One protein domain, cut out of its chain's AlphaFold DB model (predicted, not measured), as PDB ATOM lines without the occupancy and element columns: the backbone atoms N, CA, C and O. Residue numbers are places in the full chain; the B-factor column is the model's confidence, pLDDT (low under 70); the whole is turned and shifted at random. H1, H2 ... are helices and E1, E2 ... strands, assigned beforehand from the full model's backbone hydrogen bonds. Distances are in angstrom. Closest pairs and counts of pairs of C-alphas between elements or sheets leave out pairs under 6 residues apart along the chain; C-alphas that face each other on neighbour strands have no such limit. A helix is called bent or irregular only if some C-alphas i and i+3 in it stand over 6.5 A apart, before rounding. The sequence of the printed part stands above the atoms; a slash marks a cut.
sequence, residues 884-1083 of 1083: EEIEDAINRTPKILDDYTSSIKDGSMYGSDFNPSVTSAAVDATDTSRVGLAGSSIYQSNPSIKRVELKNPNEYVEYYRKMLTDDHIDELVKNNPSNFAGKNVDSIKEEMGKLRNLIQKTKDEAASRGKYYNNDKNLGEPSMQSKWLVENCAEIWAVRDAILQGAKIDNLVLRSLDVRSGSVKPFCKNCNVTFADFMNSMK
ATOM      1  N   GLU A 884      46.179 103.595  35.513       76.06
ATOM      2  CA  GLU A 884      46.422 103.422  36.957       76.06
ATOM      3  C   GLU A 884      45.121 103.221  37.756       76.06
ATOM      4  O   GLU A 884      45.057 102.386  38.653       76.06
ATOM      5  N   GLU A 885      44.065 103.963  37.408       81.94
ATOM      6  CA  GLU A 885      42.722 103.840  37.996       81.94
ATOM      7  C   GLU A 885      42.089 102.472  37.662       81.94
ATOM      8  O   GLU A 885      41.489 101.823  38.522       81.94
ATOM      9  N   ILE A 886      42.285 101.986  36.428       80.06
ATOM     10  CA  ILE A 886      41.864 100.640  36.008       80.06
ATOM     11  C   ILE A 886      42.629  99.569  36.796       80.06
ATOM     12  O   ILE A 886      42.022  98.614  37.278       80.06
ATOM     13  N   GLU A 887      43.942  99.726  36.959       81.19
ATOM     14  CA  GLU A 887      44.783  98.781  37.697       81.19
ATOM     15  C   GLU A 887      44.420  98.719  39.192       81.19
ATOM     16  O   GLU A 887      44.264  97.624  39.737       81.19
ATOM     17  N   ASP A 888      44.193  99.862  39.856       80.88
ATOM     18  CA  ASP A 888      43.723  99.899  41.254       80.88
ATOM     19  C   ASP A 888      42.369  99.184  41.406       80.88
ATOM     20  O   ASP A 888      42.188  98.369  42.316       80.88
ATOM     21  N   ALA A 889      41.434  99.404  40.478       81.50
ATOM     22  CA  ALA A 889      40.149  98.713  40.492       81.50
ATOM     23  C   ALA A 889      40.281  97.202  40.245       81.50
ATOM     24  O   ALA A 889      39.651  96.419  40.963       81.50
ATOM     25  N   ILE A 890      41.133  96.764  39.309       82.69
ATOM     26  CA  ILE A 890      41.431  95.338  39.073       82.69
ATOM     27  C   ILE A 890      41.999  94.681  40.335       82.69
ATOM     28  O   ILE A 890      41.599  93.562  40.668       82.69
ATOM     29  N   ASN A 891      42.866  95.382  41.068       81.12
ATOM     30  CA  ASN A 891      43.496  94.870  42.284       81.12
ATOM     31  C   ASN A 891      42.537  94.818  43.486       81.12
ATOM     32  O   ASN A 891      42.612  93.891  44.294       81.12
ATOM     33  N   ARG A 892      41.600  95.768  43.611       81.50
ATOM     34  CA  ARG A 892      40.629  95.803  44.725       81.50
ATOM     35  C   ARG A 892      39.423  94.893  44.529       81.50
ATOM     36  O   ARG A 892      38.912  94.346  45.506       81.50
ATOM     37  N   THR A 893      38.977  94.718  43.285       86.00
ATOM     38  CA  THR A 893      37.795  93.912  42.940       86.00
ATOM     39  C   THR A 893      37.810  92.494  43.539       86.00
ATOM     40  O   THR A 893      36.783  92.113  44.100       86.00
ATOM     41  N   PRO A 894      38.908  91.699  43.484       86.94
ATOM     42  CA  PRO A 894      38.933  90.375  44.111       86.94
ATOM     43  C   PRO A 894      38.654  90.421  45.610       86.94
ATOM     44  O   PRO A 894      37.752  89.728  46.055       86.94
ATOM     45  N   LYS A 895      39.328  91.298  46.364       86.25
ATOM     46  CA  LYS A 895      39.113  91.399  47.813       86.25
ATOM     47  C   LYS A 895      37.668  91.772  48.152       86.25
ATOM     48  O   LYS A 895      37.053  91.141  48.999       86.25
ATOM     49  N   ILE A 896      37.112  92.761  47.450       87.31
ATOM     50  CA  ILE A 896      35.719  93.193  47.641       87.31
ATOM     51  C   ILE A 896      34.742  92.034  47.380       87.31
ATOM     52  O   ILE A 896      33.769  91.849  48.113       87.31
ATOM     53  N   LEU A 897      35.005  91.237  46.344       91.75
ATOM     54  CA  LEU A 897      34.186  90.085  45.988       91.75
ATOM     55  C   LEU A 897      34.364  88.906  46.958       91.75
ATOM     56  O   LEU A 897      33.380  88.234  47.266       91.75
ATOM     57  N   ASP A 898      35.575  88.663  47.453       88.62
ATOM     58  CA  ASP A 898      35.883  87.621  48.437       88.62
ATOM     59  C   ASP A 898      35.218  87.922  49.786       88.62
ATOM     60  O   ASP A 898      34.559  87.046  50.356       88.62
ATOM     61  N   ASP A 899      35.307  89.171  50.257       90.06
ATOM     62  CA  ASP A 899      34.667  89.639  51.491       90.06
ATOM     63  C   ASP A 899      33.138  89.492  51.386       90.06
ATOM     64  O   ASP A 899      32.490  88.905  52.257       90.06
ATOM     65  N   TYR A 900      32.556  89.933  50.264       90.38
ATOM     66  CA  TYR A 900      31.128  89.768  49.987       90.38
ATOM     67  C   TYR A 900      30.710  88.291  49.942       90.38
ATOM     68  O   TYR A 900      29.724  87.895  50.565       90.38
ATOM     69  N   THR A 901      31.475  87.445  49.249       89.94
ATOM     70  CA  THR A 901      31.181  86.008  49.127       89.94
ATOM     71  C   THR A 901      31.279  85.300  50.476       89.94
ATOM     72  O   THR A 901      30.459  84.430  50.770       89.94
ATOM     73  N   SER A 902      32.232  85.695  51.319       89.19
ATOM     74  CA  SER A 902      32.392  85.169  52.676       89.19
ATOM     75  C   SER A 902      31.207  85.550  53.565       89.19
ATOM     76  O   SER A 902      30.620  84.665  54.182       89.19
ATOM     77  N   SER A 903      30.764  86.813  53.506       86.62
ATOM     78  CA  SER A 903      29.596  87.303  54.261       86.62
ATOM     79  C   SER A 903      28.260  86.651  53.861       86.62
ATOM     80  O   SER A 903      27.274  86.660  54.602       86.62
ATOM     81  N   ILE A 904      28.202  86.084  52.653       86.31
ATOM     82  CA  ILE A 904      27.075  85.267  52.197       86.31
ATOM     83  C   ILE A 904      27.198  83.841  52.735       86.31
ATOM     84  O   ILE A 904      26.210  83.286  53.208       86.31
ATOM     85  N   LYS A 905      28.396  83.244  52.674       85.75
ATOM     86  CA  LYS A 905      28.648  81.872  53.145       85.75
ATOM     87  C   LYS A 905      28.382  81.697  54.632       85.75
ATOM     88  O   LYS A 905      27.839  80.673  55.030       85.75
ATOM     89  N   ASP A 906      28.787  82.673  55.435       85.81
ATOM     90  CA  ASP A 906      28.575  82.662  56.884       85.81
ATOM     91  C   ASP A 906      27.173  83.157  57.290       85.81
ATOM     92  O   ASP A 906      26.808  83.110  58.464       85.81
ATOM     93  N   GLY A 907      26.366  83.595  56.316       82.25
ATOM     94  CA  GLY A 907      25.008  84.088  56.516       82.25
ATOM     95  C   GLY A 907      24.923  85.464  57.184       82.25
ATOM     96  O   GLY A 907      23.813  85.902  57.488       82.25
ATOM     97  N   SER A 908      26.038  86.165  57.404       82.81
ATOM     98  CA  SER A 908      26.066  87.455  58.106       82.81
ATOM     99  C   SER A 908      25.383  88.588  57.336       82.81
ATOM    100  O   SER A 908      24.829  89.494  57.960       82.81
ATOM    101  N   MET A 909      25.371  88.542  55.999       81.00
ATOM    102  CA  MET A 909      24.800  89.621  55.183       81.00
ATOM    103  C   MET A 909      23.298  89.469  54.909       81.00
ATOM    104  O   MET A 909      22.554  90.445  55.001       81.00
ATOM    105  N   TYR A 910      22.841  88.260  54.568       79.44
ATOM    106  CA  TYR A 910      21.457  88.009  54.127       79.44
ATOM    107  C   TYR A 910      20.764  86.842  54.852       79.44
ATOM    108  O   TYR A 910      19.643  86.479  54.493       79.44
ATOM    109  N   GLY A 911      21.402  86.269  55.876       78.69
ATOM    110  CA  GLY A 911      20.936  85.068  56.569       78.69
ATOM    111  C   GLY A 911      21.343  83.770  55.864       78.69
ATOM    112  O   GLY A 911      21.629  83.748  54.669       78.69
ATOM    113  N   SER A 912      21.327  82.664  56.612       78.94
ATOM    114  CA  SER A 912      21.724  81.323  56.144       78.94
ATOM    115  C   SER A 912      20.863  80.762  55.005       78.94
ATOM    116  O   SER A 912      21.278  79.835  54.313       78.94
ATOM    117  N   ASP A 913      19.662  81.310  54.806       77.44
ATOM    118  CA  ASP A 913      18.713  80.846  53.787       77.44
ATOM    119  C   ASP A 913      19.069  81.344  52.377       77.44
ATOM    120  O   ASP A 913      18.585  80.808  51.376       77.44
ATOM    121  N   PHE A 914      19.923  82.368  52.272       82.06
ATOM    122  CA  PHE A 914      20.378  82.897  50.993       82.06
ATOM    123  C   PHE A 914      21.666  82.200  50.544       82.06
ATOM    124  O   PHE A 914      22.763  82.566  50.948       82.06
ATOM    125  N   ASN A 915      21.529  81.204  49.663       79.56
ATOM    126  CA  ASN A 915      22.650  80.396  49.169       79.56
ATOM    127  C   ASN A 915      22.806  80.497  47.635       79.56
ATOM    128  O   ASN A 915      22.418  79.572  46.905       79.56
ATOM    129  N   PRO A 916      23.308  81.631  47.109       87.25
ATOM    130  CA  PRO A 916      23.537  81.806  45.681       87.25
ATOM    131  C   PRO A 916      24.616  80.842  45.172       87.25
ATOM    132  O   PRO A 916      25.574  80.510  45.860       87.25
ATOM    133  N   SER A 917      24.496  80.418  43.916       86.06
ATOM    134  CA  SER A 917      25.527  79.629  43.224       86.06
ATOM    135  C   SER A 917      26.690  80.473  42.695       86.06
ATOM    136  O   SER A 917      27.758  79.941  42.397       86.06
ATOM    137  N   VAL A 918      26.469  81.777  42.514       89.62
ATOM    138  CA  VAL A 918      27.439  82.727  41.956       89.62
ATOM    139  C   VAL A 918      27.313  84.038  42.696       89.62
ATOM    140  O   VAL A 918      26.191  84.486  42.925       89.62
ATOM    141  N   THR A 919      28.440  84.662  42.999       91.75
ATOM    142  CA  THR A 919      28.535  86.055  43.435       91.75
ATOM    143  C   THR A 919      29.326  86.852  42.405       91.75
ATOM    144  O   THR A 919      30.231  86.321  41.763       91.75
ATOM    145  N   SER A 920      28.975  88.120  42.227       92.50
ATOM    146  CA  SER A 920      29.579  89.030  41.256       92.50
ATOM    147  C   SER A 920      29.791  90.406  41.873       92.50
ATOM    148  O   SER A 920      28.962  90.870  42.659       92.50
ATOM    149  N   ALA A 921      30.879  91.061  41.480       93.25
ATOM    150  CA  ALA A 921      31.203  92.433  41.843       93.25
ATOM    151  C   ALA A 921      31.445  93.275  40.587       93.25
ATOM    152  O   ALA A 921      32.066  92.805  39.629       93.25
ATOM    153  N   ALA A 922      30.966  94.516  40.625       92.75
ATOM    154  CA  ALA A 922      31.202  95.561  39.640       92.75
ATOM    155  C   ALA A 922      31.806  96.771  40.356       92.75
ATOM    156  O   ALA A 922      31.171  97.321  41.256       92.75
ATOM    157  N   VAL A 923      33.021  97.173  39.983       92.12
ATOM    158  CA  VAL A 923      33.749  98.278  40.629       92.12
ATOM    159  C   VAL A 923      34.054  99.352  39.593       92.12
ATOM    160  O   VAL A 923      34.620  99.043  38.547       92.12
ATOM    161  N   ASP A 924      33.680 100.606  39.862       91.44
ATOM    162  CA  ASP A 924      34.034 101.735  38.993       91.44
ATOM    163  C   ASP A 924      35.533 102.041  39.102       91.44
ATOM    164  O   ASP A 924      36.045 102.325  40.187       91.44
ATOM    165  N   ALA A 925      36.236 102.011  37.970       88.19
ATOM    166  CA  ALA A 925      37.658 102.324  37.908       88.19
ATOM    167  C   ALA A 925      37.979 103.771  38.312       88.19
ATOM    168  O   ALA A 925      39.020 104.029  38.903       88.19
ATOM    169  N   THR A 926      37.078 104.721  38.051       86.75
ATOM    170  CA  THR A 926      37.285 106.136  38.407       86.75
ATOM    171  C   THR A 926      37.011 106.446  39.878       86.75
ATOM    172  O   THR A 926      37.434 107.488  40.374       86.75
ATOM    173  N   ASP A 927      36.286 105.570  40.577       88.50
ATOM    174  CA  ASP A 927      35.926 105.727  41.984       88.50
ATOM    175  C   ASP A 927      35.616 104.355  42.594       88.50
ATOM    176  O   ASP A 927      34.474 103.888  42.585       88.50
ATOM    177  N   THR A 928      36.636 103.713  43.166       87.81
ATOM    178  CA  THR A 928      36.531 102.344  43.700       87.81
ATOM    179  C   THR A 928      35.619 102.217  44.927       87.81
ATOM    180  O   THR A 928      35.393 101.107  45.404       87.81
ATOM    181  N   SER A 929      35.052 103.324  45.430       85.44
ATOM    182  CA  SER A 929      33.976 103.292  46.430       85.44
ATOM    183  C   SER A 929      32.605 102.957  45.826       85.44
ATOM    184  O   SER A 929      31.709 102.496  46.537       85.44
ATOM    185  N   ARG A 930      32.428 103.139  44.509       91.56
ATOM    186  CA  ARG A 930      31.197 102.800  43.787       91.56
ATOM    187  C   ARG A 930      31.233 101.336  43.384       91.56
ATOM    188  O   ARG A 930      31.709 100.965  42.311       91.56
ATOM    189  N   VAL A 931      30.718 100.514  44.285       91.81
ATOM    190  CA  VAL A 931      30.687  99.062  44.144       91.81
ATOM    191  C   VAL A 931      29.247  98.588  44.023       91.81
ATOM    192  O   VAL A 931      28.386  98.960  44.820       91.81
ATOM    193  N   GLY A 932      29.004  97.719  43.052       91.25
ATOM    194  CA  GLY A 932      27.813  96.888  42.999       91.25
ATOM    195  C   GLY A 932      28.152  95.436  43.295       91.25
ATOM    196  O   GLY A 932      29.129  94.896  42.776       91.25
ATOM    197  N   LEU A 933      27.341  94.801  44.137       90.38
ATOM    198  CA  LEU A 933      27.528  93.427  44.593       90.38
ATOM    199  C   LEU A 933      26.244  92.652  44.352       90.38
ATOM    200  O   LEU A 933      25.160  93.117  44.695       90.38
ATOM    201  N   ALA A 934      26.356  91.462  43.772       88.69
ATOM    202  CA  ALA A 934      25.190  90.650  43.481       88.69
ATOM    203  C   ALA A 934      25.453  89.154  43.600       88.69
ATOM    204  O   ALA A 934      26.571  88.687  43.436       88.69
ATOM    205  N   GLY A 935      24.403  88.391  43.892       85.88
ATOM    206  CA  GLY A 935      24.412  86.932  43.884       85.88
ATOM    207  C   GLY A 935      23.340  86.381  42.949       85.88
ATOM    208  O   GLY A 935      22.353  87.061  42.652       85.88
ATOM    209  N   SER A 936      23.484  85.142  42.487       82.06
ATOM    210  CA  SER A 936      22.391  84.488  41.765       82.06
ATOM    211  C   SER A 936      21.175  84.360  42.691       82.06
ATOM    212  O   SER A 936      21.277  83.873  43.811       82.06
ATOM    213  N   SER A 937      20.003  84.807  42.236       71.06
ATOM    214  CA  SER A 937      18.773  84.901  43.050       71.06
ATOM    215  C   SER A 937      18.719  86.051  44.074       71.06
ATOM    216  O   SER A 937      17.837  86.052  44.931       71.06
ATOM    217  N   ILE A 938      19.594  87.063  43.980       66.31
ATOM    218  CA  ILE A 938      19.661  88.176  44.955       66.31
ATOM    219  C   ILE A 938      18.379  89.014  45.087       66.31
ATOM    220  O   ILE A 938      18.187  89.681  46.094       66.31
ATOM    221  N   TYR A 939      17.459  88.981  44.125       64.00
ATOM    222  CA  TYR A 939      16.246  89.814  44.138       64.00
ATOM    223  C   TYR A 939      15.339  89.627  45.376       64.00
ATOM    224  O   TYR A 939      14.551  90.521  45.677       64.00
ATOM    225  N   GLN A 940      15.438  88.502  46.096       61.44
ATOM    226  CA  GLN A 940      14.701  88.272  47.349       61.44
ATOM    227  C   GLN A 940      15.399  88.846  48.590       61.44
ATOM    228  O   GLN A 940      14.761  88.973  49.637       61.44
ATOM    229  N   SER A 941      16.681  89.186  48.465       65.50
ATOM    230  CA  SER A 941      17.560  89.579  49.571       65.50
ATOM    231  C   SER A 941      18.261  90.925  49.341       65.50
ATOM    232  O   SER A 941      18.956  91.399  50.231       65.50
ATOM    233  N   ASN A 942      18.081  91.575  48.184       66.75
ATOM    234  CA  ASN A 942      18.672  92.884  47.895       66.75
ATOM    235  C   ASN A 942      18.002  93.975  48.762       66.75
ATOM    236  O   ASN A 942      16.788  94.141  48.669       66.75
ATOM    237  N   PRO A 943      18.748  94.782  49.538       65.38
ATOM    238  CA  PRO A 943      18.171  95.816  50.407       65.38
ATOM    239  C   PRO A 943      17.377  96.898  49.658       65.38
ATOM    240  O   PRO A 943      16.488  97.531  50.225       65.38
ATOM    241  N   SER A 944      17.686  97.107  48.375       65.88
ATOM    242  CA  SER A 944      17.016  98.076  47.501       65.88
ATOM    243  C   SER A 944      15.773  97.500  46.815       65.88
ATOM    244  O   SER A 944      15.130  98.191  46.030       65.88
ATOM    245  N   ILE A 945      15.428  96.235  47.067       70.69
ATOM    246  CA  ILE A 945      14.322  95.533  46.418       70.69
ATOM    247  C   ILE A 945      13.492  94.841  47.496       70.69
ATOM    248  O   ILE A 945      14.001  94.094  48.324       70.69
ATOM    249  N   LYS A 946      12.176  95.061  47.501       66.81
ATOM    250  CA  LYS A 946      11.310  94.364  48.460       66.81
ATOM    251  C   LYS A 946      11.297  92.867  48.150       66.81
ATOM    252  O   LYS A 946      11.144  92.487  46.998       66.81
ATOM    253  N   ARG A 947      11.394  92.020  49.178       66.56
ATOM    254  CA  ARG A 947      11.222  90.570  49.027       66.56
ATOM    255  C   ARG A 947       9.798  90.273  48.545       66.56
ATOM    256  O   ARG A 947       8.835  90.645  49.213       66.56
ATOM    257  N   VAL A 948       9.674  89.618  47.392       67.81
ATOM    258  CA  VAL A 948       8.393  89.220  46.785       67.81
ATOM    259  C   VAL A 948       8.473  87.753  46.364       67.81
ATOM    260  O   VAL A 948       9.473  87.326  45.786       67.81
ATOM    261  N   GLU A 949       7.429  86.976  46.657       65.75
ATOM    262  CA  GLU A 949       7.268  85.615  46.135       65.75
ATOM    263  C   GLU A 949       6.688  85.666  44.718       65.75
ATOM    264  O   GLU A 949       5.586  86.176  44.516       65.75
ATOM    265  N   LEU A 950       7.421  85.127  43.743       68.75
ATOM    266  CA  LEU A 950       7.033  85.105  42.330       68.75
ATOM    267  C   LEU A 950       6.681  83.668  41.929       68.75
ATOM    268  O   LEU A 950       7.466  82.742  42.153       68.75
ATOM    269  N   LYS A 951       5.484  83.467  41.369       62.19
ATOM    270  CA  LYS A 951       4.877  82.131  41.222       62.19
ATOM    271  C   LYS A 951       5.002  81.544  39.820       62.19
ATOM    272  O   LYS A 951       4.867  80.333  39.667       62.19
ATOM    273  N   ASN A 952       5.254  82.365  38.800       66.19
ATOM    274  CA  ASN A 952       5.380  81.905  37.415       66.19
ATOM    275  C   ASN A 952       6.428  82.705  36.611       66.19
ATOM    276  O   ASN A 952       6.736  83.839  36.974       66.19
ATOM    277  N   PRO A 953       6.976  82.140  35.514       62.75
ATOM    278  CA  PRO A 953       7.993  82.789  34.678       62.75
ATOM    279  C   PRO A 953       7.647  84.198  34.184       62.75
ATOM    280  O   PRO A 953       8.541  85.034  34.100       62.75
ATOM    281  N   ASN A 954       6.377  84.493  33.897       70.50
ATOM    282  CA  ASN A 954       5.974  85.810  33.400       70.50
ATOM    283  C   ASN A 954       6.061  86.874  34.501       70.50
ATOM    284  O   ASN A 954       6.591  87.956  34.261       70.50
ATOM    285  N   GLU A 955       5.650  86.532  35.726       74.19
ATOM    286  CA  GLU A 955       5.839  87.387  36.904       74.19
ATOM    287  C   GLU A 955       7.325  87.668  37.165       74.19
ATOM    288  O   GLU A 955       7.676  88.795  37.509       74.19
ATOM    289  N   TYR A 956       8.212  86.685  36.949       70.19
ATOM    290  CA  TYR A 956       9.658  86.917  37.018       70.19
ATOM    291  C   TYR A 956      10.092  87.987  36.015       70.19
ATOM    292  O   TYR A 956      10.697  88.984  36.397       70.19
ATOM    293  N   VAL A 957       9.761  87.810  34.739       73.12
ATOM    294  CA  VAL A 957      10.193  88.705  33.654       73.12
ATOM    295  C   VAL A 957       9.724  90.140  33.877       73.12
ATOM    296  O   VAL A 957      10.518  91.077  33.761       73.12
ATOM    297  N   GLU A 958       8.449  90.324  34.217       79.75
ATOM    298  CA  GLU A 958       7.888  91.648  34.489       79.75
ATOM    299  C   GLU A 958       8.555  92.307  35.696       79.75
ATOM    300  O   GLU A 958       8.877  93.498  35.657       79.75
ATOM    301  N   TYR A 959       8.841  91.526  36.741       81.62
ATOM    302  CA  TYR A 959       9.523  92.010  37.930       81.62
ATOM    303  C   TYR A 959      10.944  92.502  37.627       81.62
ATOM    304  O   TYR A 959      11.269  93.645  37.945       81.62
ATOM    305  N   TYR A 960      11.772  91.689  36.958       78.25
ATOM    306  CA  TYR A 960      13.138  92.080  36.578       78.25
ATOM    307  C   TYR A 960      13.145  93.348  35.720       78.25
ATOM    308  O   TYR A 960      13.918  94.267  35.987       78.25
ATOM    309  N   ARG A 961      12.249  93.434  34.727       83.38
ATOM    310  CA  ARG A 961      12.136  94.615  33.859       83.38
ATOM    311  C   ARG A 961      11.756  95.858  34.649       83.38
ATOM    312  O   ARG A 961      12.396  96.891  34.470       83.38
ATOM    313  N   LYS A 962      10.769  95.756  35.548       87.00
ATOM    314  CA  LYS A 962      10.333  96.876  36.391       87.00
ATOM    315  C   LYS A 962      11.493  97.444  37.213       87.00
ATOM    316  O   LYS A 962      11.656  98.661  37.255       87.00
ATOM    317  N   MET A 963      12.334  96.588  37.797       86.56
ATOM    318  CA  MET A 963      13.456  97.005  38.656       86.56
ATOM    319  C   MET A 963      14.608  97.716  37.923       86.56
ATOM    320  O   MET A 963      15.529  98.214  38.578       86.56
ATOM    321  N   LEU A 964      14.563  97.768  36.589       88.56
ATOM    322  CA  LEU A 964      15.524  98.462  35.726       88.56
ATOM    323  C   LEU A 964      14.935  99.734  35.082       88.56
ATOM    324  O   LEU A 964      15.599 100.367  34.264       88.56
ATOM    325  N   THR A 965      13.686 100.098  35.397       91.12
ATOM    326  CA  THR A 965      13.010 101.273  34.818       91.12
ATOM    327  C   THR A 965      13.370 102.577  35.522       91.12
ATOM    328  O   THR A 965      13.685 102.593  36.712       91.12
ATOM    329  N   ASP A 966      13.239 103.686  34.794       92.06
ATOM    330  CA  ASP A 966      13.424 105.031  35.348       92.06
ATOM    331  C   ASP A 966      12.379 105.344  36.428       92.06
ATOM    332  O   ASP A 966      12.727 105.927  37.451       92.06
ATOM    333  N   ASP A 967      11.142 104.861  36.258       91.38
ATOM    334  CA  ASP A 967      10.070 104.976  37.256       91.38
ATOM    335  C   ASP A 967      10.463 104.321  38.588       91.38
ATOM    336  O   ASP A 967      10.221 104.869  39.665       91.38
ATOM    337  N   HIS A 968      11.111 103.154  38.541       89.94
ATOM    338  CA  HIS A 968      11.594 102.497  39.750       89.94
ATOM    339  C   HIS A 968      12.778 103.241  40.384       89.94
ATOM    340  O   HIS A 968      12.869 103.314  41.609       89.94
ATOM    341  N   ILE A 969      13.667 103.829  39.578       90.75
ATOM    342  CA  ILE A 969      14.731 104.703  40.092       90.75
ATOM    343  C   ILE A 969      14.114 105.906  40.818       90.75
ATOM    344  O   ILE A 969      14.539 106.227  41.927       90.75
ATOM    345  N   ASP A 970      13.070 106.518  40.258       91.62
ATOM    346  CA  ASP A 970      12.346 107.619  40.901       91.62
ATOM    347  C   ASP A 970      11.695 107.194  42.222       91.62
ATOM    348  O   ASP A 970      11.773 107.917  43.222       91.62
ATOM    349  N   GLU A 971      11.111 105.993  42.277       90.75
ATOM    350  CA  GLU A 971      10.621 105.403  43.526       90.75
ATOM    351  C   GLU A 971      11.749 105.214  44.557       90.75
ATOM    352  O   GLU A 971      11.556 105.523  45.735       90.75
ATOM    353  N   LEU A 972      12.929 104.733  44.149       88.69
ATOM    354  CA  LEU A 972      14.078 104.533  45.042       88.69
ATOM    355  C   LEU A 972      14.618 105.850  45.599       88.69
ATOM    356  O   LEU A 972      14.874 105.932  46.802       88.69
ATOM    357  N   VAL A 973      14.747 106.874  44.754       88.56
ATOM    358  CA  VAL A 973      15.188 108.219  45.151       88.56
ATOM    359  C   VAL A 973      14.198 108.828  46.139       88.56
ATOM    360  O   VAL A 973      14.598 109.365  47.172       88.56
ATOM    361  N   LYS A 974      12.896 108.687  45.868       89.38
ATOM    362  CA  LYS A 974      11.835 109.178  46.751       89.38
ATOM    363  C   LYS A 974      11.827 108.473  48.109       89.38
ATOM    364  O   LYS A 974      11.592 109.121  49.125       89.38
ATOM    365  N   ASN A 975      12.066 107.162  48.131       86.31
ATOM    366  CA  ASN A 975      12.015 106.359  49.353       86.31
ATOM    367  C   ASN A 975      13.312 106.429  50.177       86.31
ATOM    368  O   ASN A 975      13.253 106.255  51.390       86.31
ATOM    369  N   ASN A 976      14.462 106.695  49.546       84.88
ATOM    370  CA  ASN A 976      15.779 106.715  50.195       84.88
ATOM    371  C   ASN A 976      16.607 107.962  49.816       84.88
ATOM    372  O   ASN A 976      17.724 107.824  49.311       84.88
ATOM    373  N   PRO A 977      16.116 109.189  50.065       83.56
ATOM    374  CA  PRO A 977      16.751 110.416  49.573       83.56
ATOM    375  C   PRO A 977      18.197 110.610  50.065       83.56
ATOM    376  O   PRO A 977      19.017 111.177  49.348       83.56
ATOM    377  N   SER A 978      18.550 110.091  51.246       82.94
ATOM    378  CA  SER A 978      19.920 110.130  51.777       82.94
ATOM    379  C   SER A 978      20.918 109.313  50.952       82.94
ATOM    380  O   SER A 978      22.062 109.728  50.804       82.94
ATOM    381  N   ASN A 979      20.496 108.183  50.373       80.88
ATOM    382  CA  ASN A 979      21.377 107.280  49.616       80.88
ATOM    383  C   ASN A 979      21.714 107.814  48.217       80.88
ATOM    384  O   ASN A 979      22.642 107.324  47.567       80.88
ATOM    385  N   PHE A 980      20.956 108.809  47.755       85.94
ATOM    386  CA  PHE A 980      21.152 109.493  46.478       85.94
ATOM    387  C   PHE A 980      21.643 110.936  46.651       85.94
ATOM    388  O   PHE A 980      21.845 111.638  45.661       85.94
ATOM    389  N   ALA A 981      21.881 111.381  47.888       80.25
ATOM    390  CA  ALA A 981      22.426 112.703  48.159       80.25
ATOM    391  C   ALA A 981      23.806 112.859  47.492       80.25
ATOM    392  O   ALA A 981      24.705 112.049  47.701       80.25
ATOM    393  N   GLY A 982      23.962 113.895  46.662       76.81
ATOM    394  CA  GLY A 982      25.198 114.158  45.914       76.81
ATOM    395  C   GLY A 982      25.384 113.332  44.634       76.81
ATOM    396  O   GLY A 982      26.350 113.569  43.913       76.81
ATOM    397  N   LYS A 983      24.470 112.406  44.307       86.50
ATOM    398  CA  LYS A 983      24.495 111.649  43.045       86.50
ATOM    399  C   LYS A 983      23.675 112.352  41.963       86.50
ATOM    400  O   LYS A 983      22.635 112.945  42.244       86.50
ATOM    401  N   ASN A 984      24.112 112.252  40.708       89.81
ATOM    402  CA  ASN A 984      23.358 112.771  39.567       89.81
ATOM    403  C   ASN A 984      22.336 111.722  39.088       89.81
ATOM    404  O   ASN A 984      22.702 110.757  38.421       89.81
ATOM    405  N   VAL A 985      21.062 111.912  39.447       90.38
ATOM    406  CA  VAL A 985      19.974 110.964  39.139       90.38
ATOM    407  C   VAL A 985      19.737 110.821  37.632       90.38
ATOM    408  O   VAL A 985      19.485 109.711  37.169       90.38
ATOM    409  N   ASP A 986      19.879 111.896  36.856       89.38
ATOM    410  CA  ASP A 986      19.707 111.847  35.398       89.38
ATOM    411  C   ASP A 986      20.803 111.000  34.739       89.38
ATOM    412  O   ASP A 986      20.512 110.156  33.893       89.38
ATOM    413  N   SER A 987      22.049 111.129  35.205       89.81
ATOM    414  CA  SER A 987      23.161 110.273  34.777       89.81
ATOM    415  C   SER A 987      22.941 108.810  35.174       89.81
ATOM    416  O   SER A 987      23.266 107.923  34.394       89.81
ATOM    417  N   ILE A 988      22.368 108.533  36.353       92.12
ATOM    418  CA  ILE A 988      22.022 107.161  36.771       92.12
ATOM    419  C   ILE A 988      20.975 106.559  35.825       92.12
ATOM    420  O   ILE A 988      21.122 105.414  35.400       92.12
ATOM    421  N   LYS A 989      19.933 107.321  35.466       94.00
ATOM    422  CA  LYS A 989      18.900 106.886  34.510       94.00
ATOM    423  C   LYS A 989      19.474 106.639  33.116       94.00
ATOM    424  O   LYS A 989      19.145 105.632  32.489       94.00
ATOM    425  N   GLU A 990      20.374 107.507  32.651       93.44
ATOM    426  CA  GLU A 990      21.069 107.342  31.371       93.44
ATOM    427  C   GLU A 990      21.872 106.031  31.331       93.44
ATOM    428  O   GLU A 990      21.689 105.211  30.426       93.44
ATOM    429  N   GLU A 991      22.710 105.787  32.341       94.06
ATOM    430  CA  GLU A 991      23.523 104.569  32.442       94.06
ATOM    431  C   GLU A 991      22.649 103.312  32.626       94.06
ATOM    432  O   GLU A 991      22.918 102.269  32.023       94.06
ATOM    433  N   MET A 992      21.532 103.405  33.357       94.50
ATOM    434  CA  MET A 992      20.547 102.317  33.443       94.50
ATOM    435  C   MET A 992      19.860 102.051  32.093       94.50
ATOM    436  O   MET A 992      19.557 100.906  31.748       94.50
ATOM    437  N   GLY A 993      19.630 103.093  31.290       93.88
ATOM    438  CA  GLY A 993      19.185 102.982  29.901       93.88
ATOM    439  C   GLY A 993      20.177 102.204  29.033       93.88
ATOM    440  O   GLY A 993      19.771 101.308  28.290       93.88
ATOM    441  N   LYS A 994      21.482 102.465  29.183       93.75
ATOM    442  CA  LYS A 994      22.534 101.693  28.499       93.75
ATOM    443  C   LYS A 994      22.508 100.218  28.903       93.75
ATOM    444  O   LYS A 994      22.527  99.358  28.024       93.75
ATOM    445  N   LEU A 995      22.379  99.912  30.198       94.00
ATOM    446  CA  LEU A 995      22.261  98.528  30.675       94.00
ATOM    447  C   LEU A 995      21.044  97.812  30.063       94.00
ATOM    448  O   LEU A 995      21.170  96.684  29.584       94.00
ATOM    449  N   ARG A 996      19.878  98.475  30.013       94.44
ATOM    450  CA  ARG A 996      18.668  97.938  29.361       94.44
ATOM    451  C   ARG A 996      18.896  97.639  27.876       94.44
ATOM    452  O   ARG A 996      18.479  96.585  27.402       94.44
ATOM    453  N   ASN A 997      19.601  98.515  27.160       93.62
ATOM    454  CA  ASN A 997      19.925  98.305  25.746       93.62
ATOM    455  C   ASN A 997      20.860  97.107  25.533       93.62
ATOM    456  O   ASN A 997      20.645  96.328  24.607       93.62
ATOM    457  N   LEU A 998      21.863  96.916  26.399       93.31
ATOM    458  CA  LEU A 998      22.752  95.750  26.330       93.31
ATOM    459  C   LEU A 998      21.994  94.443  26.594       93.31
ATOM    460  O   LEU A 998      22.181  93.463  25.875       93.31
ATOM    461  N   ILE A 999      21.093  94.433  27.581       92.44
ATOM    462  CA  ILE A 999      20.208  93.291  27.851       92.44
ATOM    463  C   ILE A 999      19.352  92.978  26.620       92.44
ATOM    464  O   ILE A 999      19.258  91.815  26.223       92.44
ATOM    465  N   GLN A1000      18.748  93.998  26.003       92.81
ATOM    466  CA  GLN A1000      17.901  93.812  24.826       92.81
ATOM    467  C   GLN A1000      18.700  93.292  23.627       92.81
ATOM    468  O   GLN A1000      18.259  92.345  22.986       92.81
ATOM    469  N   LYS A1001      19.915  93.807  23.388       93.50
ATOM    470  CA  LYS A1001      20.832  93.298  22.354       93.50
ATOM    471  C   LYS A1001      21.099  91.798  22.533       93.50
ATOM    472  O   LYS A1001      20.980  91.034  21.578       93.50
ATOM    473  N   THR A1002      21.369  91.355  23.762       93.94
ATOM    474  CA  THR A1002      21.548  89.927  24.076       93.94
ATOM    475  C   THR A1002      20.276  89.113  23.831       93.94
ATOM    476  O   THR A1002      20.354  87.977  23.361       93.94
ATOM    477  N   LYS A1003      19.095  89.669  24.131       92.00
ATOM    478  CA  LYS A1003      17.807  89.014  23.859       92.00
ATOM    479  C   LYS A1003      17.522  88.889  22.370       92.00
ATOM    480  O   LYS A1003      17.111  87.818  21.931       92.00
ATOM    481  N   ASP A1004      17.778  89.936  21.599       93.62
ATOM    482  CA  ASP A1004      17.591  89.937  20.150       93.62
ATOM    483  C   ASP A1004      18.530  88.923  19.486       93.62
ATOM    484  O   ASP A1004      18.117  88.162  18.610       93.62
ATOM    485  N   GLU A1005      19.770  88.828  19.971       93.06
ATOM    486  CA  GLU A1005      20.728  87.819  19.523       93.06
ATOM    487  C   GLU A1005      20.335  86.392  19.942       93.06
ATOM    488  O   GLU A1005      20.487  85.438  19.177       93.06
ATOM    489  N   ALA A1006      19.797  86.207  21.148       91.62
ATOM    490  CA  ALA A1006      19.271  84.911  21.561       91.62
ATOM    491  C   ALA A1006      18.079  84.495  20.684       91.62
ATOM    492  O   ALA A1006      18.032  83.358  20.208       91.62
ATOM    493  N   ALA A1007      17.161  85.425  20.407       89.88
ATOM    494  CA  ALA A1007      15.998  85.201  19.560       89.88
ATOM    495  C   ALA A1007      16.397  84.860  18.118       89.88
ATOM    496  O   ALA A1007      15.839  83.918  17.546       89.88
ATOM    497  N   SER A1008      17.388  85.565  17.554       91.81
ATOM    498  CA  SER A1008      17.904  85.299  16.203       91.81
ATOM    499  C   SER A1008      18.555  83.918  16.091       91.81
ATOM    500  O   SER A1008      18.433  83.260  15.062       91.81
ATOM    501  N   ARG A1009      19.158  83.428  17.181       91.12
ATOM    502  CA  ARG A1009      19.733  82.077  17.290       91.12
ATOM    503  C   ARG A1009      18.725  81.011  17.740       91.12
ATOM    504  O   ARG A1009      19.125  79.877  17.998       91.12
ATOM    505  N   GLY A1010      17.443  81.353  17.878       89.31
ATOM    506  CA  GLY A1010      16.397  80.426  18.314       89.31
ATOM    507  C   GLY A1010      16.534  79.941  19.764       89.31
ATOM    508  O   GLY A1010      16.024  78.873  20.095       89.31
ATOM    509  N   LYS A1011      17.232  80.687  20.627       91.31
ATOM    510  CA  LYS A1011      17.490  80.323  22.023       91.31
ATOM    511  C   LYS A1011      16.553  81.060  22.973       91.31
ATOM    512  O   LYS A1011      16.497  82.289  22.993       91.31
ATOM    513  N   TYR A1012      15.859  80.282  23.792       88.19
ATOM    514  CA  TYR A1012      14.863  80.770  24.735       88.19
ATOM    515  C   TYR A1012      15.094  80.135  26.103       88.19
ATOM    516  O   TYR A1012      15.569  79.000  26.221       88.19
ATOM    517  N   TYR A1013      14.743  80.874  27.147       82.06
ATOM    518  CA  TYR A1013      14.649  80.356  28.502       82.06
ATOM    519  C   TYR A1013      13.706  79.139  28.538       82.06
ATOM    520  O   TYR A1013      12.699  79.097  27.835       82.06
ATOM    521  N   ASN A1014      14.068  78.115  29.311       79.56
ATOM    522  CA  ASN A1014      13.436  76.790  29.336       79.56
ATOM    523  C   ASN A1014      13.394  76.051  27.985       79.56
ATOM    524  O   ASN A1014      12.716  75.034  27.875       79.56
ATOM    525  N   ASN A1015      14.148  76.510  26.979       79.38
ATOM    526  CA  ASN A1015      14.111  75.997  25.606       79.38
ATOM    527  C   ASN A1015      12.707  76.025  24.975       79.38
ATOM    528  O   ASN A1015      12.429  75.244  24.067       79.38
ATOM    529  N   ASP A1016      11.829  76.917  25.437       76.38
ATOM    530  CA  ASP A1016      10.463  77.026  24.937       76.38
ATOM    531  C   ASP A1016      10.263  78.370  24.239       76.38
ATOM    532  O   ASP A1016      10.306  79.423  24.865       76.38
ATOM    533  N   LYS A1017      10.037  78.343  22.925       74.38
ATOM    534  CA  LYS A1017       9.785  79.548  22.122       74.38
ATOM    535  C   LYS A1017       8.380  80.133  22.346       74.38
ATOM    536  O   LYS A1017       8.159  81.303  22.052       74.38
ATOM    537  N   ASN A1018       7.437  79.325  22.830       66.44
ATOM    538  CA  ASN A1018       6.043  79.704  23.059       66.44
ATOM    539  C   ASN A1018       5.782  80.114  24.520       66.44
ATOM    540  O   ASN A1018       4.866  80.895  24.768       66.44
ATOM    541  N   LEU A1019       6.570  79.592  25.472       57.19
ATOM    542  CA  LEU A1019       6.451  79.859  26.916       57.19
ATOM    543  C   LEU A1019       7.660  80.597  27.530       57.19
ATOM    544  O   LEU A1019       7.605  80.957  28.706       57.19
ATOM    545  N   GLY A1020       8.751  80.803  26.786       68.31
ATOM    546  CA  GLY A1020      10.023  81.324  27.298       68.31
ATOM    547  C   GLY A1020      10.505  82.596  26.600       68.31
ATOM    548  O   GLY A1020      10.383  82.771  25.393       68.31
ATOM    549  N   GLU A1021      11.093  83.500  27.379       82.56
ATOM    550  CA  GLU A1021      11.760  84.713  26.891       82.56
ATOM    551  C   GLU A1021      13.112  84.400  26.224       82.56
ATOM    552  O   GLU A1021      13.788  83.455  26.646       82.56
ATOM    553  N   PRO A1022      13.572  85.195  25.238       91.56
ATOM    554  CA  PRO A1022      14.888  85.012  24.632       91.56
ATOM    555  C   PRO A1022      16.018  85.042  25.669       91.56
ATOM    556  O   PRO A1022      16.117  85.956  26.492       91.56
ATOM    557  N   SER A1023      16.879  84.027  25.637       90.56
ATOM    558  CA  SER A1023      18.037  83.906  26.529       90.56
ATOM    559  C   SER A1023      19.072  82.977  25.904       90.56
ATOM    560  O   SER A1023      18.733  81.914  25.387       90.56
ATOM    561  N   MET A1024      20.356  83.334  25.982       90.69
ATOM    562  CA  MET A1024      21.454  82.446  25.577       90.69
ATOM    563  C   MET A1024      21.644  81.276  26.558       90.69
ATOM    564  O   MET A1024      22.390  80.336  26.256       90.69
ATOM    565  N   GLN A1025      20.982  81.329  27.720       89.56
ATOM    566  CA  GLN A1025      20.925  80.277  28.729       89.56
ATOM    567  C   GLN A1025      19.542  79.630  28.776       89.56
ATOM    568  O   GLN A1025      18.521  80.308  28.837       89.56
ATOM    569  N   SER A1026      19.510  78.302  28.856       86.19
ATOM    570  CA  SER A1026      18.257  77.548  28.948       86.19
ATOM    571  C   SER A1026      17.647  77.543  30.353       86.19
ATOM    572  O   SER A1026      16.464  77.264  30.495       86.19
ATOM    573  N   LYS A1027      18.429  77.843  31.400       82.81
ATOM    574  CA  LYS A1027      18.018  77.683  32.808       82.81
ATOM    575  C   LYS A1027      17.693  78.988  33.545       82.81
ATOM    576  O   LYS A1027      17.179  78.920  34.656       82.81
ATOM    577  N   TRP A1028      17.986  80.157  32.974       85.44
ATOM    578  CA  TRP A1028      17.621  81.462  33.547       85.44
ATOM    579  C   TRP A1028      17.607  82.568  32.480       85.44
ATOM    580  O   TRP A1028      18.155  82.408  31.387       85.44
ATOM    581  N   LEU A1029      16.963  83.688  32.811       86.56
ATOM    582  CA  LEU A1029      16.818  84.878  31.964       86.56
ATOM    583  C   LEU A1029      18.102  85.713  31.907       86.56
ATOM    584  O   LEU A1029      18.931  85.639  32.815       86.56
ATOM    585  N   VAL A1030      18.235  86.556  30.878       89.12
ATOM    586  CA  VAL A1030      19.349  87.516  30.756       89.12
ATOM    587  C   VAL A1030      19.403  88.430  31.981       89.12
ATOM    588  O   VAL A1030      20.455  88.569  32.596       89.12
ATOM    589  N   GLU A1031      18.260  88.965  32.410       84.31
ATOM    590  CA  GLU A1031      18.164  89.888  33.545       84.31
ATOM    591  C   GLU A1031      18.372  89.228  34.915       84.31
ATOM    592  O   GLU A1031      18.510  89.929  35.912       84.31
ATOM    593  N   ASN A1032      18.410  87.893  34.995       83.69
ATOM    594  CA  ASN A1032      18.651  87.166  36.249       83.69
ATOM    595  C   ASN A1032      20.143  86.845  36.483       83.69
ATOM    596  O   ASN A1032      20.509  86.177  37.448       83.69
ATOM    597  N   CYS A1033      21.030  87.274  35.591       89.06
ATOM    598  CA  CYS A1033      22.462  87.074  35.771       89.06
ATOM    599  C   CYS A1033      23.008  87.921  36.930       89.06
ATOM    600  O   CYS A1033      22.709  89.110  37.020       89.06
ATOM    601  N   ALA A1034      23.850  87.329  37.785       89.44
ATOM    602  CA  ALA A1034      24.453  88.026  38.924       89.44
ATOM    603  C   ALA A1034      25.270  89.251  38.469       89.44
ATOM    604  O   ALA A1034      25.185  90.309  39.080       89.44
ATOM    605  N   GLU A1035      25.959  89.162  37.332       91.81
ATOM    606  CA  GLU A1035      26.740  90.262  36.762       91.81
ATOM    607  C   GLU A1035      25.873  91.471  36.376       91.81
ATOM    608  O   GLU A1035      26.277  92.610  36.590       91.81
ATOM    609  N   ILE A1036      24.658  91.246  35.861       92.12
ATOM    610  CA  ILE A1036      23.715  92.326  35.512       92.12
ATOM    611  C   ILE A1036      23.314  93.105  36.762       92.12
ATOM    612  O   ILE A1036      23.247  94.332  36.743       92.12
ATOM    613  N   TRP A1037      23.073  92.388  37.857       90.44
ATOM    614  CA  TRP A1037      22.693  92.985  39.132       90.44
ATOM    615  C   TRP A1037      23.854  93.701  39.812       90.44
ATOM    616  O   TRP A1037      23.643  94.769  40.378       90.44
ATOM    617  N   ALA A1038      25.076  93.180  39.690       92.06
ATOM    618  CA  ALA A1038      26.264  93.884  40.156       92.06
ATOM    619  C   ALA A1038      26.434  95.207  39.388       92.06
ATOM    620  O   ALA A1038      26.611  96.254  40.001       92.06
ATOM    621  N   VAL A1039      26.280  95.203  38.060       93.31
ATOM    622  CA  VAL A1039      26.340  96.433  37.249       93.31
ATOM    623  C   VAL A1039      25.228  97.415  37.621       93.31
ATOM    624  O   VAL A1039      25.502  98.596  37.817       93.31
ATOM    625  N   ARG A1040      23.984  96.944  37.767       92.50
ATOM    626  CA  ARG A1040      22.856  97.779  38.206       92.50
ATOM    627  C   ARG A1040      23.167  98.466  39.534       92.50
ATOM    628  O   ARG A1040      22.980  99.675  39.647       92.50
ATOM    629  N   ASP A1041      23.627  97.711  40.528       91.50
ATOM    630  CA  ASP A1041      23.874  98.254  41.861       91.50
ATOM    631  C   ASP A1041      25.053  99.240  41.851       91.50
ATOM    632  O   ASP A1041      24.968 100.278  42.504       91.50
ATOM    633  N   ALA A1042      26.080  99.018  41.022       92.50
ATOM    634  CA  ALA A1042      27.150  99.995  40.805       92.50
ATOM    635  C   ALA A1042      26.625 101.288  40.151       92.50
ATOM    636  O   ALA A1042      26.956 102.389  40.597       92.50
ATOM    637  N   ILE A1043      25.743 101.184  39.150       94.00
ATOM    638  CA  ILE A1043      25.099 102.346  38.515       94.00
ATOM    639  C   ILE A1043      24.263 103.133  39.535       94.00
ATOM    640  O   ILE A1043      24.322 104.359  39.559       94.00
ATOM    641  N   LEU A1044      23.552 102.464  40.450       91.50
ATOM    642  CA  LEU A1044      22.832 103.131  41.549       91.50
ATOM    643  C   LEU A1044      23.778 103.828  42.553       91.50
ATOM    644  O   LEU A1044      23.367 104.757  43.261       91.50
ATOM    645  N   GLN A1045      25.056 103.437  42.599       90.75
ATOM    646  CA  GLN A1045      26.108 104.179  43.303       90.75
ATOM    647  C   GLN A1045      26.661 105.377  42.512       90.75
ATOM    648  O   GLN A1045      27.434 106.157  43.063       90.75
ATOM    649  N   GLY A1046      26.215 105.589  41.272       89.38
ATOM    650  CA  GLY A1046      26.687 106.647  40.377       89.38
ATOM    651  C   GLY A1046      27.840 106.211  39.472       89.38
ATOM    652  O   GLY A1046      28.564 107.070  38.964       89.38
ATOM    653  N   ALA A1047      28.061 104.903  39.312       91.38
ATOM    654  CA  ALA A1047      29.070 104.397  38.393       91.38
ATOM    655  C   ALA A1047      28.631 104.550  36.934       91.38
ATOM    656  O   ALA A1047      27.446 104.425  36.612       91.38
ATOM    657  N   LYS A1048      29.600 104.773  36.042       90.00
ATOM    658  CA  LYS A1048      29.360 104.704  34.593       90.00
ATOM    659  C   LYS A1048      29.614 103.297  34.099       90.00
ATOM    660  O   LYS A1048      30.632 102.714  34.463       90.00
ATOM    661  N   ILE A1049      28.735 102.785  33.240       87.69
ATOM    662  CA  ILE A1049      28.819 101.402  32.777       87.69
ATOM    663  C   ILE A1049      30.184 101.136  32.138       87.69
ATOM    664  O   ILE A1049      30.834 100.179  32.532       87.69
ATOM    665  N   ASP A1050      30.660 102.070  31.304       85.12
ATOM    666  CA  ASP A1050      31.926 102.048  30.549       85.12
ATOM    667  C   ASP A1050      33.203 102.038  31.421       85.12
ATOM    668  O   ASP A1050      34.293 101.800  30.903       85.12
ATOM    669  N   ASN A1051      33.084 102.284  32.731       88.75
ATOM    670  CA  ASN A1051      34.210 102.353  33.669       88.75
ATOM    671  C   ASN A1051      34.321 101.111  34.574       88.75
ATOM    672  O   ASN A1051      35.183 101.076  35.450       88.75
ATOM    673  N   LEU A1052      33.428 100.127  34.430       89.12
ATOM    674  CA  LEU A1052      33.313  99.024  35.383       89.12
ATOM    675  C   LEU A1052      34.328  97.903  35.131       89.12
ATOM    676  O   LEU A1052      34.442  97.375  34.026       89.12
ATOM    677  N   VAL A1053      34.968  97.454  36.209       88.38
ATOM    678  CA  VAL A1053      35.678  96.174  36.288       88.38
ATOM    679  C   VAL A1053      34.729  95.134  36.881       88.38
ATOM    680  O   VAL A1053      34.166  95.343  37.957       88.38
ATOM    681  N   LEU A1054      34.534  94.015  36.177       90.00
ATOM    682  CA  LEU A1054      33.589  92.960  36.553       90.00
ATOM    683  C   LEU A1054      34.302  91.654  36.892       90.00
ATOM    684  O   LEU A1054      35.151  91.187  36.133       90.00
ATOM    685  N   ARG A1055      33.901  91.015  37.994       89.31
ATOM    686  CA  ARG A1055      34.406  89.694  38.397       89.31
ATOM    687  C   ARG A1055      33.309  88.860  39.051       89.31
ATOM    688  O   ARG A1055      32.444  89.408  39.728       89.31
ATOM    689  N   SER A1056      33.377  87.540  38.873       90.19
ATOM    690  CA  SER A1056      32.440  86.573  39.459       90.19
ATOM    691  C   SER A1056      33.179  85.413  40.129       90.19
ATOM    692  O   SER A1056      34.217  84.971  39.628       90.19
ATOM    693  N   LEU A1057      32.630  84.884  41.225       87.06
ATOM    694  CA  LEU A1057      33.099  83.674  41.908       87.06
ATOM    695  C   LEU A1057      31.995  82.619  41.958       87.06
ATOM    696  O   LEU A1057      30.803  82.926  42.034       87.06
ATOM    697  N   ASP A1058      32.398  81.354  41.938       89.12
ATOM    698  CA  ASP A1058      31.523  80.272  42.364       89.12
ATOM    699  C   ASP A1058      31.510  80.220  43.891       89.12
ATOM    700  O   ASP A1058      32.556  80.113  44.533       89.12
ATOM    701  N   VAL A1059      30.321  80.301  44.481       83.62
ATOM    702  CA  VAL A1059      30.201  80.390  45.937       83.62
ATOM    703  C   VAL A1059      30.689  79.103  46.591       83.62
ATOM    704  O   VAL A1059      31.335  79.172  47.623       83.62
ATOM    705  N   ARG A1060      30.483  77.917  46.011       78.88
ATOM    706  CA  ARG A1060      30.891  76.672  46.685       78.88
ATOM    707  C   ARG A1060      32.402  76.500  46.696       78.88
ATOM    708  O   ARG A1060      32.967  76.238  47.752       78.88
ATOM    709  N   SER A1061      33.047  76.663  45.545       77.94
ATOM    710  CA  SER A1061      34.494  76.450  45.419       77.94
ATOM    711  C   SER A1061      35.330  77.679  45.773       77.94
ATOM    712  O   SER A1061      36.523  77.535  46.009       77.94
ATOM    713  N   GLY A1062      34.751  78.886  45.783       74.62
ATOM    714  CA  GLY A1062      35.505  80.143  45.895       74.62
ATOM    715  C   GLY A1062      36.354  80.465  44.658       74.62
ATOM    716  O   GLY A1062      37.092  81.443  44.653       74.62
ATOM    717  N   SER A1063      36.265  79.658  43.597       74.12
ATOM    718  CA  SER A1063      37.057  79.840  42.380       74.12
ATOM    719  C   SER A1063      36.453  80.908  41.469       74.12
ATOM    720  O   SER A1063      35.228  81.034  41.379       74.12
ATOM    721  N   VAL A1064      37.304  81.607  40.709       79.81
ATOM    722  CA  VAL A1064      36.864  82.550  39.669       79.81
ATOM    723  C   VAL A1064      35.962  81.846  38.664       79.81
ATOM    724  O   VAL A1064      36.308  80.794  38.125       79.81
ATOM    725  N   LYS A1065      34.791  82.434  38.415       82.31
ATOM    726  CA  LYS A1065      33.784  81.876  37.520       82.31
ATOM    727  C   LYS A1065      33.773  82.634  36.194       82.31
ATOM    728  O   LYS A1065      33.549  83.844  36.203       82.31
ATOM    729  N   PRO A1066      33.957  81.947  35.052       83.25
ATOM    730  CA  PRO A1066      33.779  82.564  33.746       83.25
ATOM    731  C   PRO A1066      32.354  83.087  33.573       83.25
ATOM    732  O   PRO A1066      31.390  82.471  34.042       83.25
ATOM    733  N   PHE A1067      32.213  84.188  32.838       87.31
ATOM    734  CA  PHE A1067      30.904  84.726  32.508       87.31
ATOM    735  C   PHE A1067      30.057  83.707  31.752       87.31
ATOM    736  O   PHE A1067      30.511  82.958  30.881       87.31
ATOM    737  N   CYS A1068      28.777  83.676  32.110       87.81
ATOM    738  CA  CYS A1068      27.823  82.795  31.469       87.81
ATOM    739  C   CYS A1068      27.513  83.284  30.036       87.81
ATOM    740  O   CYS A1068      27.796  84.427  29.684       87.81
ATOM    741  N   LYS A1069      26.886  82.448  29.195       92.12
ATOM    742  CA  LYS A1069      26.588  82.789  27.789       92.12
ATOM    743  C   LYS A1069      25.796  84.093  27.612       92.12
ATOM    744  O   LYS A1069      26.036  84.782  26.634       92.12
ATOM    745  N   ASN A1070      24.899  84.433  28.543       92.06
ATOM    746  CA  ASN A1070      24.202  85.726  28.530       92.06
ATOM    747  C   ASN A1070      25.201  86.874  28.742       92.06
ATOM    748  O   ASN A1070      25.300  87.765  27.911       92.06
ATOM    749  N   CYS A1071      25.993  86.814  29.815       92.12
ATOM    750  CA  CYS A1071      26.933  87.869  30.201       92.12
ATOM    751  C   CYS A1071      28.086  88.049  29.203       92.12
ATOM    752  O   CYS A1071      28.510  89.176  28.980       92.12
ATOM    753  N   ASN A1072      28.545  86.970  28.557       88.88
ATOM    754  CA  ASN A1072      29.553  87.049  27.495       88.88
ATOM    755  C   ASN A1072      29.095  87.899  26.309       88.88
ATOM    756  O   ASN A1072      29.925  88.548  25.686       88.88
ATOM    757  N   VAL A1073      27.798  87.881  25.998       89.81
ATOM    758  CA  VAL A1073      27.212  88.698  24.931       89.81
ATOM    759  C   VAL A1073      26.922  90.103  25.442       89.81
ATOM    760  O   VAL A1073      27.341  91.076  24.823       89.81
ATOM    761  N   THR A1074      26.277  90.217  26.610       90.38
ATOM    762  CA  THR A1074      25.888  91.517  27.177       90.38
ATOM    763  C   THR A1074      27.092  92.428  27.412       90.38
ATOM    764  O   THR A1074      27.001  93.629  27.183       90.38
ATOM    765  N   PHE A1075      28.225  91.861  27.834       88.50
ATOM    766  CA  PHE A1075      29.447  92.600  28.152       88.50
ATOM    767  C   PHE A1075      30.600  92.296  27.177       88.50
ATOM    768  O   PHE A1075      31.765  92.478  27.520       88.50
ATOM    769  N   ALA A1076      30.304  91.839  25.954       78.19
ATOM    770  CA  ALA A1076      31.326  91.515  24.952       78.19
ATOM    771  C   ALA A1076      32.260  92.705  24.660       78.19
ATOM    772  O   ALA A1076      33.481  92.550  24.602       78.19
ATOM    773  N   ASP A1077      31.677  93.898  24.531       63.59
ATOM    774  CA  ASP A1077      32.399  95.130  24.211       63.59
ATOM    775  C   ASP A1077      33.327  95.564  25.375       63.59
ATOM    776  O   ASP A1077      34.437  96.031  25.130       63.59
ATOM    777  N   PHE A1078      32.941  95.278  26.630       61.31
ATOM    778  CA  PHE A1078      33.746  95.491  27.849       61.31
ATOM    779  C   PHE A1078      34.954  94.565  27.944       61.31
ATOM    780  O   PHE A1078      36.055  94.971  28.313       61.31
ATOM    781  N   MET A1079      34.749  93.288  27.622       55.78
ATOM    782  CA  MET A1079      35.811  92.288  27.692       55.78
ATOM    783  C   MET A1079      36.881  92.493  26.618       55.78
ATOM    784  O   MET A1079      38.009  92.039  26.789       55.78
ATOM    785  N   ASN A1080      36.542  93.162  25.515       49.59
ATOM    786  CA  ASN A1080      37.486  93.469  24.446       49.59
ATOM    787  C   ASN A1080      38.319  94.730  24.716       49.59
ATOM    788  O   ASN A1080      39.381  94.856  24.123       49.59
ATOM    789  N   SER A1081      37.883  95.636  25.602       41.56
ATOM    790  CA  SER A1081      38.684  96.794  26.036       41.56
ATOM    791  C   SER A1081      39.618  96.501  27.218       41.56
ATOM    792  O   SER A1081      40.440  97.345  27.557       41.56
ATOM    793  N   MET A1082      39.474  95.331  27.855       38.56
ATOM    794  CA  MET A1082      40.345  94.823  28.930       38.56
ATOM    795  C   MET A1082      41.364  93.770  28.441       38.56
ATOM    796  O   MET A1082      42.084  93.193  29.255       38.56
ATOM    797  N   LYS A1083      41.405  93.502  27.129       34.06
ATOM    798  CA  LYS A1083      42.452  92.738  26.431       34.06
ATOM    799  C   LYS A1083      43.395  93.705  25.736       34.06
ATOM    800  O   LYS A1083      44.592  93.361  25.646       34.06
TER     801      LYS A1083
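AT A GLANCE: This is residues 884 to 1083 of the 1083 residues of an uncharacterized protein of Paenibacillus elgii (UniProt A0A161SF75). A small sheet of three strands lies between helices: the bent helix H1 runs over one face, and H6, in the middle of the domain, covers the other. The long helix H5 packs on H6, H7 packs on H5, and the short helices H2, H3 and H4 lie away from the sheet. The printed part has 200 residues with eight named helices and three named strands, in the order H1 E1 E2 H2 H3 H4 H5 H6 E3 H7 H8; the sheet, E2 E1 E3, is antiparallel. The class is mostly helix; the whole is compact, with a radius of gyration of the C-alphas of 16.3 A and spans of 46 by 39 by 37 A.

HOW THE PARTS SIT: Start at H1, residues 884 to 905, assigned as one helix by its hydrogen bonds but bent: C-alphas 891 and 894 are 6.7 A apart, between arms H1a, residues 884 to 891, and H1b, residues 894 to 905. Next find the hairpin of E1, residues 918 to 924, and E2, residues 931 to 935, where N 922 and O 932 are 2.9 A apart, within hydrogen-bond range. E3, residues 1052 to 1058, is also antiparallel to E1, with N 921 and O 1055 at 2.9 A. H1a and H1b are on the same face, at heights over the sheet of 9.1 A and 8.5 A; the closest C-alphas of H1b and E1, Leu 897 and Ala 921, are 5.6 A apart. H2, residues 953 to 962, is close to but not clearly touching H3, residues 966 to 975, as is H4, residues 977 to 980; the closest C-alphas are Lys 962 and His 968, 6.7 A, and Val 973 and Phe 980, 6.2 A. The hub is H5, residues 985 to 1008, which only just touches H3, with 3 pairs of C-alphas within 8 A, the closest Asp 966 and Lys 989, 5.8 A. With residues 988 to 995 it touches H6, residues 1034 to 1044, at a shallow tilt of 23 degrees, opposite ways, a helical hairpin; Ile 988 and Ile 1043 have the closest C-alphas, 6.0 A. H6 is on the face opposite H1a and H1b at a height of 5.6 A, giving three layers, helices on both faces of a sheet. H5 touches H7, residues 1069 to 1074, at a steep tilt of 47 degrees, the closest C-alphas being Leu 998 and Thr 1074, 5.3 A. H8, residues 1076 to 1081, only grazes the sheet with residues 1078 to 1079. Each O i to N i+4 pair is within hydrogen-bond range in H1a, H1b, H2, H3, H5 and H6, but 1 of 2 in H7 and in H8; H4 is too short for one.

IN THESE COORDINATES: Find C-alpha 884 at (46.422, 103.422, 36.957), where H1a begins; H1b spans 16.1 A. H5 runs 34.5 A from C-alpha 985 at (19.974, 110.964, 39.139), H6 15.4 A, E1 20.3 A and E3 20.1 A. H8 ends at C-alpha 1081, (38.684, 96.794, 26.036).

THE WHOLE: The C-alphas farthest apart, Glu 884 and Asn 1018, are 48.8 A apart. The printed part has no cut and ends at the chain's last residue, 1083. The long links are H1 to E1, E2 to H2 and H5 to H6. The mean pLDDT of the printed part is 83.6; it is under 70 at residues 938 to 944, 946 to 953, 1018 to 1020 and 1077 to 1083.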